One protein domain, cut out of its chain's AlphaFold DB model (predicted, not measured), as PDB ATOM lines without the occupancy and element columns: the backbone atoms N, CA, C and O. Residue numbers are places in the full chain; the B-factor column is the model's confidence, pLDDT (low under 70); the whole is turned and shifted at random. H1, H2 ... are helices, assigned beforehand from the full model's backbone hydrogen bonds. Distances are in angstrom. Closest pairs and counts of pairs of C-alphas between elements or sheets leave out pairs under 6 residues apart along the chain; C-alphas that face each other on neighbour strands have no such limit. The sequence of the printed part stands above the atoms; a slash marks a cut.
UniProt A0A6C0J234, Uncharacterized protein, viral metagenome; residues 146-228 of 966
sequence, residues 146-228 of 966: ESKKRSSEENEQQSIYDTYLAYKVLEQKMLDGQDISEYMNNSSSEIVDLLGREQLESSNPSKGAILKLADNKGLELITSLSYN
ATOM      1  N   GLU A 146      -0.103  -9.335 -38.820       79.44
ATOM      2  CA  GLU A 146      -0.405  -9.512 -37.397       79.44
ATOM      3  C   GLU A 146       0.400 -10.663 -36.784       79.44
ATOM      4  O   GLU A 146       0.959 -10.489 -35.704       79.44
ATOM      5  N   SER A 147       0.509 -11.821 -37.448       76.25
ATOM      6  CA  SER A 147       1.286 -12.948 -36.912       76.25
ATOM      7  C   SER A 147       2.789 -12.650 -36.869       76.25
ATOM      8  O   SER A 147       3.444 -12.975 -35.878       76.25
ATOM      9  N   LYS A 148       3.330 -11.952 -37.878       77.81
ATOM     10  CA  LYS A 148       4.715 -11.444 -37.862       77.81
ATOM     11  C   LYS A 148       4.941 -10.425 -36.744       77.81
ATOM     12  O   LYS A 148       5.950 -10.517 -36.050       77.81
ATOM     13  N   LYS A 149       4.002  -9.493 -36.536       76.19
ATOM     14  CA  LYS A 149       4.070  -8.502 -35.453       76.19
ATOM     15  C   LYS A 149       4.041  -9.179 -34.079       76.19
ATOM     16  O   LYS A 149       4.967  -8.959 -33.309       76.19
ATOM     17  N   ARG A 150       3.076 -10.072 -33.821       74.94
ATOM     18  CA  ARG A 150       2.989 -10.828 -32.557       74.94
ATOM     19  C   ARG A 150       4.247 -11.652 -32.295       74.94
ATOM     20  O   ARG A 150       4.784 -11.583 -31.201       74.94
ATOM     21  N   SER A 151       4.777 -12.354 -33.300       75.81
ATOM     22  CA  SER A 151       6.033 -13.101 -33.146       75.81
ATOM     23  C   SER A 151       7.224 -12.177 -32.844       75.81
ATOM     24  O   SER A 151       8.072 -12.515 -32.021       75.81
ATOM     25  N   SER A 152       7.283 -10.984 -33.446       77.50
ATOM     26  CA  SER A 152       8.296  -9.974 -33.111       77.50
ATOM     27  C   SER A 152       8.150  -9.464 -31.671       77.50
ATOM     28  O   SER A 152       9.149  -9.365 -30.963       77.50
ATOM     29  N   GLU A 153       6.924  -9.186 -31.223       80.12
ATOM     30  CA  GLU A 153       6.610  -8.741 -29.858       80.12
ATOM     31  C   GLU A 153       6.915  -9.837 -28.820       80.12
ATOM     32  O   GLU A 153       7.513  -9.559 -27.784       80.12
ATOM     33  N   GLU A 154       6.583 -11.100 -29.099       81.69
ATOM     34  CA  GLU A 154       6.891 -12.256 -28.244       81.69
ATOM     35  C   GLU A 154       8.405 -12.474 -28.088       81.69
ATOM     36  O   GLU A 154       8.875 -12.743 -26.974       81.69
ATOM     37  N   ASN A 155       9.166 -12.304 -29.179       83.00
ATOM     38  CA  ASN A 155      10.630 -12.359 -29.196       83.00
ATOM     39  C   ASN A 155      11.262 -11.179 -28.435       83.00
ATOM     40  O   ASN A 155      12.186 -11.379 -27.647       83.00
ATOM     41  N   GLU A 156      10.751  -9.958 -28.615       83.75
ATOM     42  CA  GLU A 156      11.190  -8.760 -27.882       83.75
ATOM     43  C   GLU A 156      10.936  -8.919 -26.372       83.75
ATOM     44  O   GLU A 156      11.842  -8.739 -25.555       83.75
ATOM     45  N   GLN A 157       9.743  -9.391 -26.000       87.44
ATOM     46  CA  GLN A 157       9.389  -9.735 -24.623       87.44
ATOM     47  C   GLN A 157      10.247 -10.869 -24.041       87.44
ATOM     48  O   GLN A 157      10.527 -10.868 -22.840       87.44
ATOM     49  N   GLN A 158      10.647 -11.864 -24.844       88.12
ATOM     50  CA  GLN A 158      11.554 -12.919 -24.380       88.12
ATOM     51  C   GLN A 158      12.970 -12.378 -24.169       88.12
ATOM     52  O   GLN A 158      13.568 -12.661 -23.137       88.12
ATOM     53  N   SER A 159      13.471 -11.537 -25.080       88.81
ATOM     54  CA  SER A 159      14.777 -10.880 -24.955       88.81
ATOM     55  C   SER A 159      14.879 -10.053 -23.666       88.81
ATOM     56  O   SER A 159      15.862 -10.172 -22.934       88.81
ATOM     57  N   ILE A 160      13.839  -9.280 -23.325       89.38
ATOM     58  CA  ILE A 160      13.769  -8.514 -22.066       89.38
ATOM     59  C   ILE A 160      13.824  -9.442 -20.840       89.38
ATOM     60  O   ILE A 160      14.544  -9.155 -19.881       89.38
ATOM     61  N   TYR A 161      13.098 -10.565 -20.861       92.94
ATOM     62  CA  TYR A 161      13.049 -11.501 -19.733       92.94
ATOM     63  C   TYR A 161      14.353 -12.292 -19.556       92.94
ATOM     64  O   TYR A 161      14.885 -12.354 -18.447       92.94
ATOM     65  N   ASP A 162      14.933 -12.803 -20.642       90.69
ATOM     66  CA  ASP A 162      16.238 -13.470 -20.616       90.69
ATOM     67  C   ASP A 162      17.338 -12.502 -20.150       90.69
ATOM     68  O   ASP A 162      18.178 -12.864 -19.327       90.69
ATOM     69  N   THR A 163      17.293 -11.234 -20.587       92.00
ATOM     70  CA  THR A 163      18.218 -10.183 -20.119       92.00
ATOM     71  C   THR A 163      18.043  -9.897 -18.625       92.00
ATOM     72  O   THR A 163      19.039  -9.711 -17.926       92.00
ATOM     73  N   TYR A 164      16.813  -9.905 -18.094       93.12
ATOM     74  CA  TYR A 164      16.563  -9.769 -16.653       93.12
ATOM     75  C   TYR A 164      17.192 -10.919 -15.850       93.12
ATOM     76  O   TYR A 164      17.908 -10.668 -14.876       93.12
ATOM     77  N   LEU A 165      16.948 -12.168 -16.266       92.00
ATOM     78  CA  LEU A 165      17.465 -13.363 -15.592       92.00
ATOM     79  C   LEU A 165      19.000 -13.399 -15.640       92.00
ATOM     80  O   LEU A 165      19.647 -13.515 -14.596       92.00
ATOM     81  N   ALA A 166      19.585 -13.207 -16.826       91.50
ATOM     82  CA  ALA A 166      21.029 -13.118 -17.012       91.50
ATOM     83  C   ALA A 166      21.643 -11.997 -16.153       91.50
ATOM     84  O   ALA A 166      22.626 -12.232 -15.447       91.50
ATOM     85  N   TYR A 167      21.035 -10.802 -16.136       91.81
ATOM     86  CA  TYR A 167      21.501  -9.689 -15.306       91.81
ATOM     87  C   TYR A 167      21.514 -10.061 -13.819       91.81
ATOM     88  O   TYR A 167      22.530  -9.872 -13.152       91.81
ATOM     89  N   LYS A 168      20.415 -10.615 -13.287       90.75
ATOM     90  CA  LYS A 168      20.293 -10.922 -11.852       90.75
ATOM     91  C   LYS A 168      21.285 -11.983 -11.380       90.75
ATOM     92  O   LYS A 168      21.902 -11.809 -10.329       90.75
ATOM     93  N   VAL A 169      21.480 -13.049 -12.155       90.50
ATOM     94  CA  VAL A 169      22.385 -14.143 -11.769       90.50
ATOM     95  C   VAL A 169      23.850 -13.723 -11.890       90.50
ATOM     96  O   VAL A 169      24.646 -14.013 -10.993       90.50
ATOM     97  N   LEU A 170      24.218 -12.990 -12.947       90.69
ATOM     98  CA  LEU A 170      25.582 -12.477 -13.108       90.69
ATOM     99  C   LEU A 170      25.912 -11.368 -12.095       90.69
ATOM    100  O   LEU A 170      27.031 -11.334 -11.585       90.69
ATOM    101  N   GLU A 171      24.954 -10.509 -11.739       91.62
ATOM    102  CA  GLU A 171      25.109  -9.527 -10.657       91.62
ATOM    103  C   GLU A 171      25.402 -10.216  -9.316       91.62
ATOM    104  O   GLU A 171      26.358  -9.836  -8.637       91.62
ATOM    105  N   GLN A 172      24.662 -11.277  -8.969       87.69
ATOM    106  CA  GLN A 172      24.901 -12.041  -7.741       87.69
ATOM    107  C   GLN A 172      26.256 -12.771  -7.759       87.69
ATOM    108  O   GLN A 172      27.044 -12.610  -6.825       87.69
ATOM    109  N   LYS A 173      26.577 -13.504  -8.840       88.25
ATOM    110  CA  LYS A 173      27.885 -14.169  -9.032       88.25
ATOM    111  C   LYS A 173      29.048 -13.191  -8.833       88.25
ATOM    112  O   LYS A 173      29.988 -13.482  -8.089       88.25
ATOM    113  N   MET A 174      28.946 -12.009  -9.444       86.50
ATOM    114  CA  MET A 174      29.939 -10.943  -9.332       86.50
ATOM    115  C   MET A 174      30.048 -10.404  -7.900       86.50
ATOM    116  O   MET A 174      31.153 -10.190  -7.408       86.50
ATOM    117  N   LEU A 175      28.925 -10.204  -7.200       82.94
ATOM    118  CA  LEU A 175      28.913  -9.706  -5.820       82.94
ATOM    119  C   LEU A 175      29.431 -10.720  -4.792       82.94
ATOM    120  O   LEU A 175      29.884 -10.306  -3.724       82.94
ATOM    121  N   ASP A 176      29.410 -12.021  -5.074       83.25
ATOM    122  CA  ASP A 176      30.051 -13.036  -4.223       83.25
ATOM    123  C   ASP A 176      31.549 -13.218  -4.515       83.25
ATOM    124  O   ASP A 176      32.303 -13.659  -3.638       83.25
ATOM    125  N   GLY A 177      32.006 -12.744  -5.679       77.06
ATOM    126  CA  GLY A 177      33.411 -12.709  -6.085       77.06
ATOM    127  C   GLY A 177      33.800 -13.762  -7.123       77.06
ATOM    128  O   GLY A 177      34.987 -14.044  -7.260       77.06
ATOM    129  N   GLN A 178      32.830 -14.344  -7.837       84.75
ATOM    130  CA  GLN A 178      33.099 -15.148  -9.033       84.75
ATOM    131  C   GLN A 178      33.414 -14.222 -10.217       84.75
ATOM    132  O   GLN A 178      32.818 -13.149 -10.339       84.75
ATOM    133  N   ASP A 179      34.325 -14.627 -11.103       82.62
ATOM    134  CA  ASP A 179      34.618 -13.850 -12.307       82.62
ATOM    135  C   ASP A 179      33.602 -14.146 -13.418       82.62
ATOM    136  O   ASP A 179      33.603 -15.218 -14.013       82.62
ATOM    137  N   ILE A 180      32.762 -13.162 -13.741       88.50
ATOM    138  CA  ILE A 180      31.790 -13.253 -14.839       88.50
ATOM    139  C   ILE A 180      32.405 -12.992 -16.230       88.50
ATOM    140  O   ILE A 180      31.672 -12.829 -17.204       88.50
ATOM    141  N   SER A 181      33.737 -12.927 -16.360       85.19
ATOM    142  CA  SER A 181      34.424 -12.811 -17.661       85.19
ATOM    143  C   SER A 181      34.150 -13.975 -18.613       85.19
ATOM    144  O   SER A 181      34.238 -13.774 -19.821       85.19
ATOM    145  N   GLU A 182      33.797 -15.156 -18.099       85.31
ATOM    146  CA  GLU A 182      33.481 -16.340 -18.913       85.31
ATOM    147  C   GLU A 182      32.230 -16.166 -19.797       85.31
ATOM    148  O   GLU A 182      32.142 -16.804 -20.838       85.31
ATOM    149  N   TYR A 183      31.322 -15.246 -19.441       88.19
ATOM    150  CA  TYR A 183      30.092 -14.934 -20.190       88.19
ATOM    151  C   TYR A 183      30.253 -13.760 -21.179       88.19
ATOM    152  O   TYR A 183      29.272 -13.234 -21.708       88.19
ATOM    153  N   MET A 184      31.479 -13.262 -21.387       80.69
ATOM    154  CA  MET A 184      31.731 -12.148 -22.307       80.69
ATOM    155  C   MET A 184      31.421 -12.559 -23.754       80.69
ATOM    156  O   MET A 184      32.002 -13.508 -24.275       80.69
ATOM    157  N   ASN A 185      30.594 -11.755 -24.430       80.94
ATOM    158  CA  ASN A 185      30.099 -11.964 -25.799       80.94
ATOM    159  C   ASN A 185      29.089 -13.122 -25.970       80.94
ATOM    160  O   ASN A 185      28.775 -13.473 -27.104       80.94
ATOM    161  N   ASN A 186      28.551 -13.690 -24.885       85.06
ATOM    162  CA  ASN A 186      27.337 -14.508 -24.957       85.06
ATOM    163  C   ASN A 186      26.087 -13.616 -24.976       85.06
ATOM    164  O   ASN A 186      26.035 -12.589 -24.294       85.06
ATOM    165  N   SER A 187      25.060 -14.039 -25.709       86.69
ATOM    166  CA  SER A 187      23.722 -13.451 -25.623       86.69
ATOM    167  C   SER A 187      23.067 -13.751 -24.272       86.69
ATOM    168  O   SER A 187      23.405 -14.713 -23.580       86.69
ATOM    169  N   SER A 188      22.068 -12.953 -23.898       88.88
ATOM    170  CA  SER A 188      21.322 -13.143 -22.647       88.88
ATOM    171  C   SER A 188      20.603 -14.492 -22.598       88.88
ATOM    172  O   SER A 188      20.497 -15.087 -21.529       88.88
ATOM    173  N   SER A 189      20.160 -14.999 -23.753       88.38
ATOM    174  CA  SER A 189      19.499 -16.302 -23.866       88.38
ATOM    175  C   SER A 189      20.485 -17.450 -23.624       88.38
ATOM    176  O   SER A 189      20.247 -18.290 -22.760       88.38
ATOM    177  N   GLU A 190      21.658 -17.417 -24.271       88.62
ATOM    178  CA  GLU A 190      22.733 -18.392 -24.032       88.62
ATOM    179  C   GLU A 190      23.228 -18.361 -22.579       88.62
ATOM    180  O   GLU A 190      23.521 -19.409 -22.015       88.62
ATOM    181  N   ILE A 191      23.298 -17.182 -21.948       88.62
ATOM    182  CA  ILE A 191      23.667 -17.051 -20.529       88.62
ATOM    183  C   ILE A 191      22.634 -17.742 -19.629       88.62
ATOM    184  O   ILE A 191      23.023 -18.460 -18.709       88.62
ATOM    185  N   VAL A 192      21.335 -17.560 -19.886       89.44
ATOM    186  CA  VAL A 192      20.258 -18.229 -19.132       89.44
ATOM    187  C   VAL A 192      20.288 -19.744 -19.342       89.44
ATOM    188  O   VAL A 192      20.160 -20.495 -18.374       89.44
ATOM    189  N   ASP A 193      20.527 -20.206 -20.569       89.19
ATOM    190  CA  ASP A 193      20.586 -21.633 -20.893       89.19
ATOM    191  C   ASP A 193      21.820 -22.313 -20.266       89.19
ATOM    192  O   ASP A 193      21.683 -23.348 -19.611       89.19
ATOM    193  N   LEU A 194      23.007 -21.695 -20.362       89.69
ATOM    194  CA  LEU A 194      24.253 -22.160 -19.723       89.69
ATOM    195  C   LEU A 194      24.166 -22.206 -18.187       89.69
ATOM    196  O   LEU A 194      24.893 -22.972 -17.552       89.69
ATOM    197  N   LEU A 195      23.305 -21.381 -17.588       87.00
ATOM    198  CA  LEU A 195      23.087 -21.297 -16.141       87.00
ATOM    199  C   LEU A 195      21.873 -22.106 -15.649       87.00
ATOM    200  O   LEU A 195      21.618 -22.123 -14.444       87.00
ATOM    201  N   GLY A 196      21.163 -22.802 -16.544       89.06
ATOM    202  CA  GLY A 196      20.033 -23.671 -16.209       89.06
ATOM    203  C   GLY A 196      18.688 -22.942 -16.165       89.06
ATOM    204  O   GLY A 196      18.117 -22.750 -15.089       89.06
ATOM    205  N   ARG A 197      18.156 -22.592 -17.345       89.44
ATOM    206  CA  ARG A 197      16.889 -21.861 -17.551       89.44
ATOM    207  C   ARG A 197      15.763 -22.228 -16.582       89.44
ATOM    208  O   ARG A 197      15.246 -21.342 -15.914       89.44
ATOM    209  N   GLU A 198      15.403 -23.508 -16.483       85.00
ATOM    210  CA  GLU A 198      14.284 -23.984 -15.652       85.00
ATOM    211  C   GLU A 198      14.435 -23.569 -14.175       85.00
ATOM    212  O   GLU A 198      13.492 -23.065 -13.566       85.00
ATOM    213  N   GLN A 199      15.647 -23.687 -13.621       87.38
ATOM    214  CA  GLN A 199      15.947 -23.273 -12.249       87.38
ATOM    215  C   GLN A 199      15.899 -21.745 -12.089       87.38
ATOM    216  O   GLN A 199      15.470 -21.237 -11.047       87.38
ATOM    217  N   LEU A 200      16.338 -20.992 -13.102       88.44
ATOM    218  CA  LEU A 200      16.303 -19.529 -13.079       88.44
ATOM    219  C   LEU A 200      14.870 -19.000 -13.171       88.44
ATOM    220  O   LEU A 200      14.488 -18.142 -12.377       88.44
ATOM    221  N   GLU A 201      14.058 -19.555 -14.066       88.06
ATOM    222  CA  GLU A 201      12.649 -19.198 -14.226       88.06
ATOM    223  C   GLU A 201      11.813 -19.601 -12.998       88.06
ATOM    224  O   GLU A 201      10.920 -18.851 -12.610       88.06
ATOM    225  N   SER A 202      12.142 -20.705 -12.309       85.69
ATOM    226  CA  SER A 202      11.462 -21.094 -11.061       85.69
ATOM    227  C   SER A 202      11.844 -20.250  -9.835       85.69
ATOM    228  O   SER A 202      11.119 -20.250  -8.843       85.69
ATOM    229  N   SER A 203      13.007 -19.588  -9.854       85.12
ATOM    230  CA  SER A 203      13.559 -18.843  -8.704       85.12
ATOM    231  C   SER A 203      13.407 -17.321  -8.803       85.12
ATOM    232  O   SER A 203      13.765 -16.607  -7.865       85.12
ATOM    233  N   ASN A 204      12.848 -16.819  -9.906       89.50
ATOM    234  CA  ASN A 204      12.649 -15.397 -10.185       89.50
ATOM    235  C   ASN A 204      11.158 -15.068 -10.416       89.50
ATOM    236  O   ASN A 204      10.337 -15.973 -10.567       89.50
ATOM    237  N   PRO A 205      10.761 -13.779 -10.435       90.19
ATOM    238  CA  PRO A 205       9.404 -13.395 -10.815       90.19
ATOM    239  C   PRO A 205       9.096 -13.791 -12.264       90.19
ATOM    240  O   PRO A 205       9.964 -13.705 -13.129       90.19
ATOM    241  N   SER A 206       7.847 -14.165 -12.546       89.56
ATOM    242  CA  SER A 206       7.434 -14.626 -13.876       89.56
ATOM    243  C   SER A 206       7.564 -13.547 -14.963       89.56
ATOM    244  O   SER A 206       7.453 -12.348 -14.686       89.56
ATOM    245  N   LYS A 207       7.702 -13.975 -16.230       88.50
ATOM    246  CA  LYS A 207       7.794 -13.101 -17.421       88.50
ATOM    247  C   LYS A 207       6.776 -11.951 -17.398       88.50
ATOM    248  O   LYS A 207       7.152 -10.791 -17.529       88.50
ATOM    249  N   GLY A 208       5.502 -12.245 -17.120       85.88
ATOM    250  CA  GLY A 208       4.433 -11.238 -17.053       85.88
ATOM    251  C   GLY A 208       4.534 -10.227 -15.897       85.88
ATOM    252  O   GLY A 208       3.926  -9.160 -15.979       85.88
ATOM    253  N   ALA A 209       5.290 -10.519 -14.834       87.12
ATOM    254  CA  ALA A 209       5.605  -9.554 -13.778       87.12
ATOM    255  C   ALA A 209       6.790  -8.656 -14.170       87.12
ATOM    256  O   ALA A 209       6.749  -7.450 -13.932       87.12
ATOM    257  N   ILE A 210       7.815  -9.223 -14.815       90.31
ATOM    258  CA  ILE A 210       8.996  -8.481 -15.284       90.31
ATOM    259  C   ILE A 210       8.642  -7.513 -16.417       90.31
ATOM    260  O   ILE A 210       9.048  -6.355 -16.359       90.31
ATOM    261  N   LEU A 211       7.825  -7.933 -17.388       87.31
ATOM    262  CA  LEU A 211       7.370  -7.058 -18.476       87.31
ATOM    263  C   LEU A 211       6.615  -5.836 -17.937       87.31
ATOM    264  O   LEU A 211       6.998  -4.710 -18.230       87.31
ATOM    265  N   LYS A 212       5.672  -6.030 -17.002       86.06
ATOM    266  CA  LYS A 212       4.973  -4.916 -16.334       86.06
ATOM    267  C   LYS A 212       5.916  -3.950 -15.606       86.06
ATOM    268  O   LYS A 212       5.587  -2.773 -15.483       86.06
ATOM    269  N   LEU A 213       7.065  -4.410 -15.109       85.94
ATOM    270  CA  LEU A 213       8.079  -3.536 -14.505       85.94
ATOM    271  C   LEU A 213       8.937  -2.815 -15.559       85.94
ATOM    272  O   LEU A 213       9.368  -1.693 -15.307       85.94
ATOM    273  N   ALA A 214       9.151  -3.409 -16.735       84.44
ATOM    274  CA  ALA A 214       9.785  -2.750 -17.876       84.44
ATOM    275  C   ALA A 214       8.882  -1.657 -18.479       84.44
ATOM    276  O   ALA A 214       9.334  -0.522 -18.628       84.44
ATOM    277  N   ASP A 215       7.602  -1.961 -18.720       81.12
ATOM    278  CA  ASP A 215       6.604  -1.036 -19.285       81.12
ATOM    279  C   ASP A 215       6.425   0.219 -18.413       81.12
ATOM    280  O   ASP A 215       6.398   1.347 -18.905       81.12
ATOM    281  N   ASN A 216       6.384   0.038 -17.088       82.62
ATOM    282  CA  ASN A 216       6.301   1.127 -16.107       82.62
ATOM    283  C   ASN A 216       7.649   1.839 -15.854       82.62
ATOM    284  O   ASN A 216       7.792   2.536 -14.849       82.62
ATOM    285  N   LYS A 217       8.653   1.658 -16.727       77.94
ATOM    286  CA  LYS A 217      10.006   2.247 -16.627       77.94
ATOM    287  C   LYS A 217      10.791   1.885 -15.357       77.94
ATOM    288  O   LYS A 217      11.822   2.481 -15.060       77.94
ATOM    289  N   GLY A 218      10.366   0.859 -14.621       76.50
ATOM    290  CA  GLY A 218      11.079   0.347 -13.448       76.50
ATOM    291  C   GLY A 218      12.353  -0.438 -13.786       76.50
ATOM    292  O   GLY A 218      13.171  -0.672 -12.900       76.50
ATOM    293  N   LEU A 219      12.532  -0.841 -15.051       85.81
ATOM    294  CA  LEU A 219      13.660  -1.655 -15.527       85.81
ATOM    295  C   LEU A 219      14.348  -1.078 -16.783       85.81
ATOM    296  O   LEU A 219      14.875  -1.847 -17.583       85.81
ATOM    297  N   GLU A 220      14.394   0.252 -16.960       83.62
ATOM    298  CA  GLU A 220      14.985   0.905 -18.154       83.62
ATOM    299  C   GLU A 220      16.385   0.374 -18.536       83.62
ATOM    300  O   GLU A 220      16.675   0.220 -19.721       83.62
ATOM    301  N   LEU A 221      17.231   0.020 -17.555       82.44
ATOM    302  CA  LEU A 221      18.554  -0.574 -17.797       82.44
ATOM    303  C   LEU A 221      18.496  -1.990 -18.396       82.44
ATOM    304  O   LEU A 221      19.338  -2.346 -19.211       82.44
ATOM    305  N   ILE A 222      17.519  -2.812 -18.003       86.31
ATOM    306  CA  ILE A 222      17.333  -4.147 -18.591       86.31
ATOM    307  C   ILE A 222      16.818  -3.995 -20.022       86.31
ATOM    308  O   ILE A 222      17.352  -4.621 -20.933       86.31
ATOM    309  N   THR A 223      15.846  -3.101 -20.226       83.75
ATOM    310  CA  THR A 223      15.271  -2.807 -21.542       83.75
ATOM    311  C   THR A 223      16.312  -2.248 -22.519       83.75
ATOM    312  O   THR A 223      16.300  -2.610 -23.690       83.75
ATOM    313  N   SER A 224      17.256  -1.404 -22.079       82.56
ATOM    314  CA  SER A 224      18.328  -0.902 -22.957       82.56
ATOM    315  C   SER A 224      19.395  -1.961 -23.270       82.56
ATOM    316  O   SER A 224      19.913  -2.000 -24.392       82.56
ATOM    317  N   LEU A 225      19.687  -2.854 -22.317       84.50
ATOM    318  CA  LEU A 225      20.607  -3.981 -22.495       84.50
ATOM    319  C   LEU A 225      20.027  -5.095 -23.378       84.50
ATOM    320  O   LEU A 225      20.791  -5.702 -24.124       84.50
ATOM    321  N   SER A 226      18.708  -5.327 -23.391       83.31
ATOM    322  CA  SER A 226      18.097  -6.365 -24.243       83.31
ATOM    323  C   SER A 226      18.247  -6.100 -25.748       83.31
ATOM    324  O   SER A 226      18.240  -7.050 -26.531       83.31
ATOM    325  N   TYR A 227      18.459  -4.838 -26.150       79.19
ATOM    326  CA  TYR A 227      18.828  -4.453 -27.524       79.19
ATOM    327  C   TYR A 227      20.352  -4.407 -27.772       79.19
ATOM    328  O   TYR A 227      20.782  -4.315 -28.918       79.19
ATOM    329  N   ASN A 228      21.183  -4.430 -26.722       73.75
ATOM    330  CA  ASN A 228      22.637  -4.206 -26.779       73.75
ATOM    331  C   ASN A 228      23.387  -5.209 -25.874       73.75
ATOM    332  O   ASN A 228      24.150  -4.826 -24.981       73.75
TER     333      ASN A 228
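Overview. This is residues 146 to 228 of the 966 residues of an uncharacterized protein of viral metagenome (UniProt A0A6C0J234). One long straight helix, H1, runs through the middle as an axle, and four short helices, H3, H4, H5 and H6, wrap round its middle part as a ring of crosswise pieces. H2, of four residues, lies near H1's last turns, where the chain folds back, and residues 146 to 155 of H1 stick out free at the other end. The printed part has 83 residues with six named helices, H1 to H6 in that order, and no named strand; its class is all helix. It is compact, with a radius of gyration of the C-alphas of 13.1 A, and elongated, spanning 45 by 24 by 23 A.

Arrangement. H1, residues 146 to 176, is the hub, touching four other helices. H2, residues 180 to 183, only just touches it, with 3 pairs of C-alphas within 8 A, and only at the corner; the closest C-alphas are those of Met 174 and Ile 180, 6.3 A apart. H3, residues 188 to 194, touches residues 159 to 166 of H1 at a steep tilt of 62 degrees, the same way, with the C-alphas of Thr 163 and Ser 188 closest at 5.0 A. H4, residues 197 to 203, is close to H1 but not clearly touching, with the C-alphas of Leu 165 and Leu 200 closest at 6.8 A. H5, residues 207 to 215, touches residues 157 to 164 of H1, about perpendicular at 87 degrees; the closest C-alphas, of Tyr 161 and Lys 207, are 6.0 A apart. H6, residues 220 to 226, touches residues 159 to 167 of H1, about perpendicular at 74 degrees, with the C-alphas of Ile 160 and Ser 226 closest at 5.3 A. H3 and H5 are apart, and so are H4 and H6. Every O i to N i+4 pair is within hydrogen-bond range in H1, H3, H4 and H6, and 4 of 5 are in H5; H2 is too short for such a pair, and its 1 O i to N i+3 pair is within range.

Along the chain. H1 begins at C-alpha 146 at (-0.405, -9.512, -37.397) and ends at C-alpha 176 at (30.051, -13.036, -4.223), 45.2 A away. From first to last C-alpha H2 measures 5.9 A, H3 and H4 9.9 A each, H5 12.3 A and H6 10.0 A. H6 ends at C-alpha 226 at (18.097, -6.365, -24.243).

Size, cuts and confidence. The two C-alphas farthest apart are those of Glu 146 and Gly 177, at 46.2 A. The printed part has no cut, and its five links between helices are tight. The mean pLDDT of the printed part is 85.5, and no printed residue is under 70.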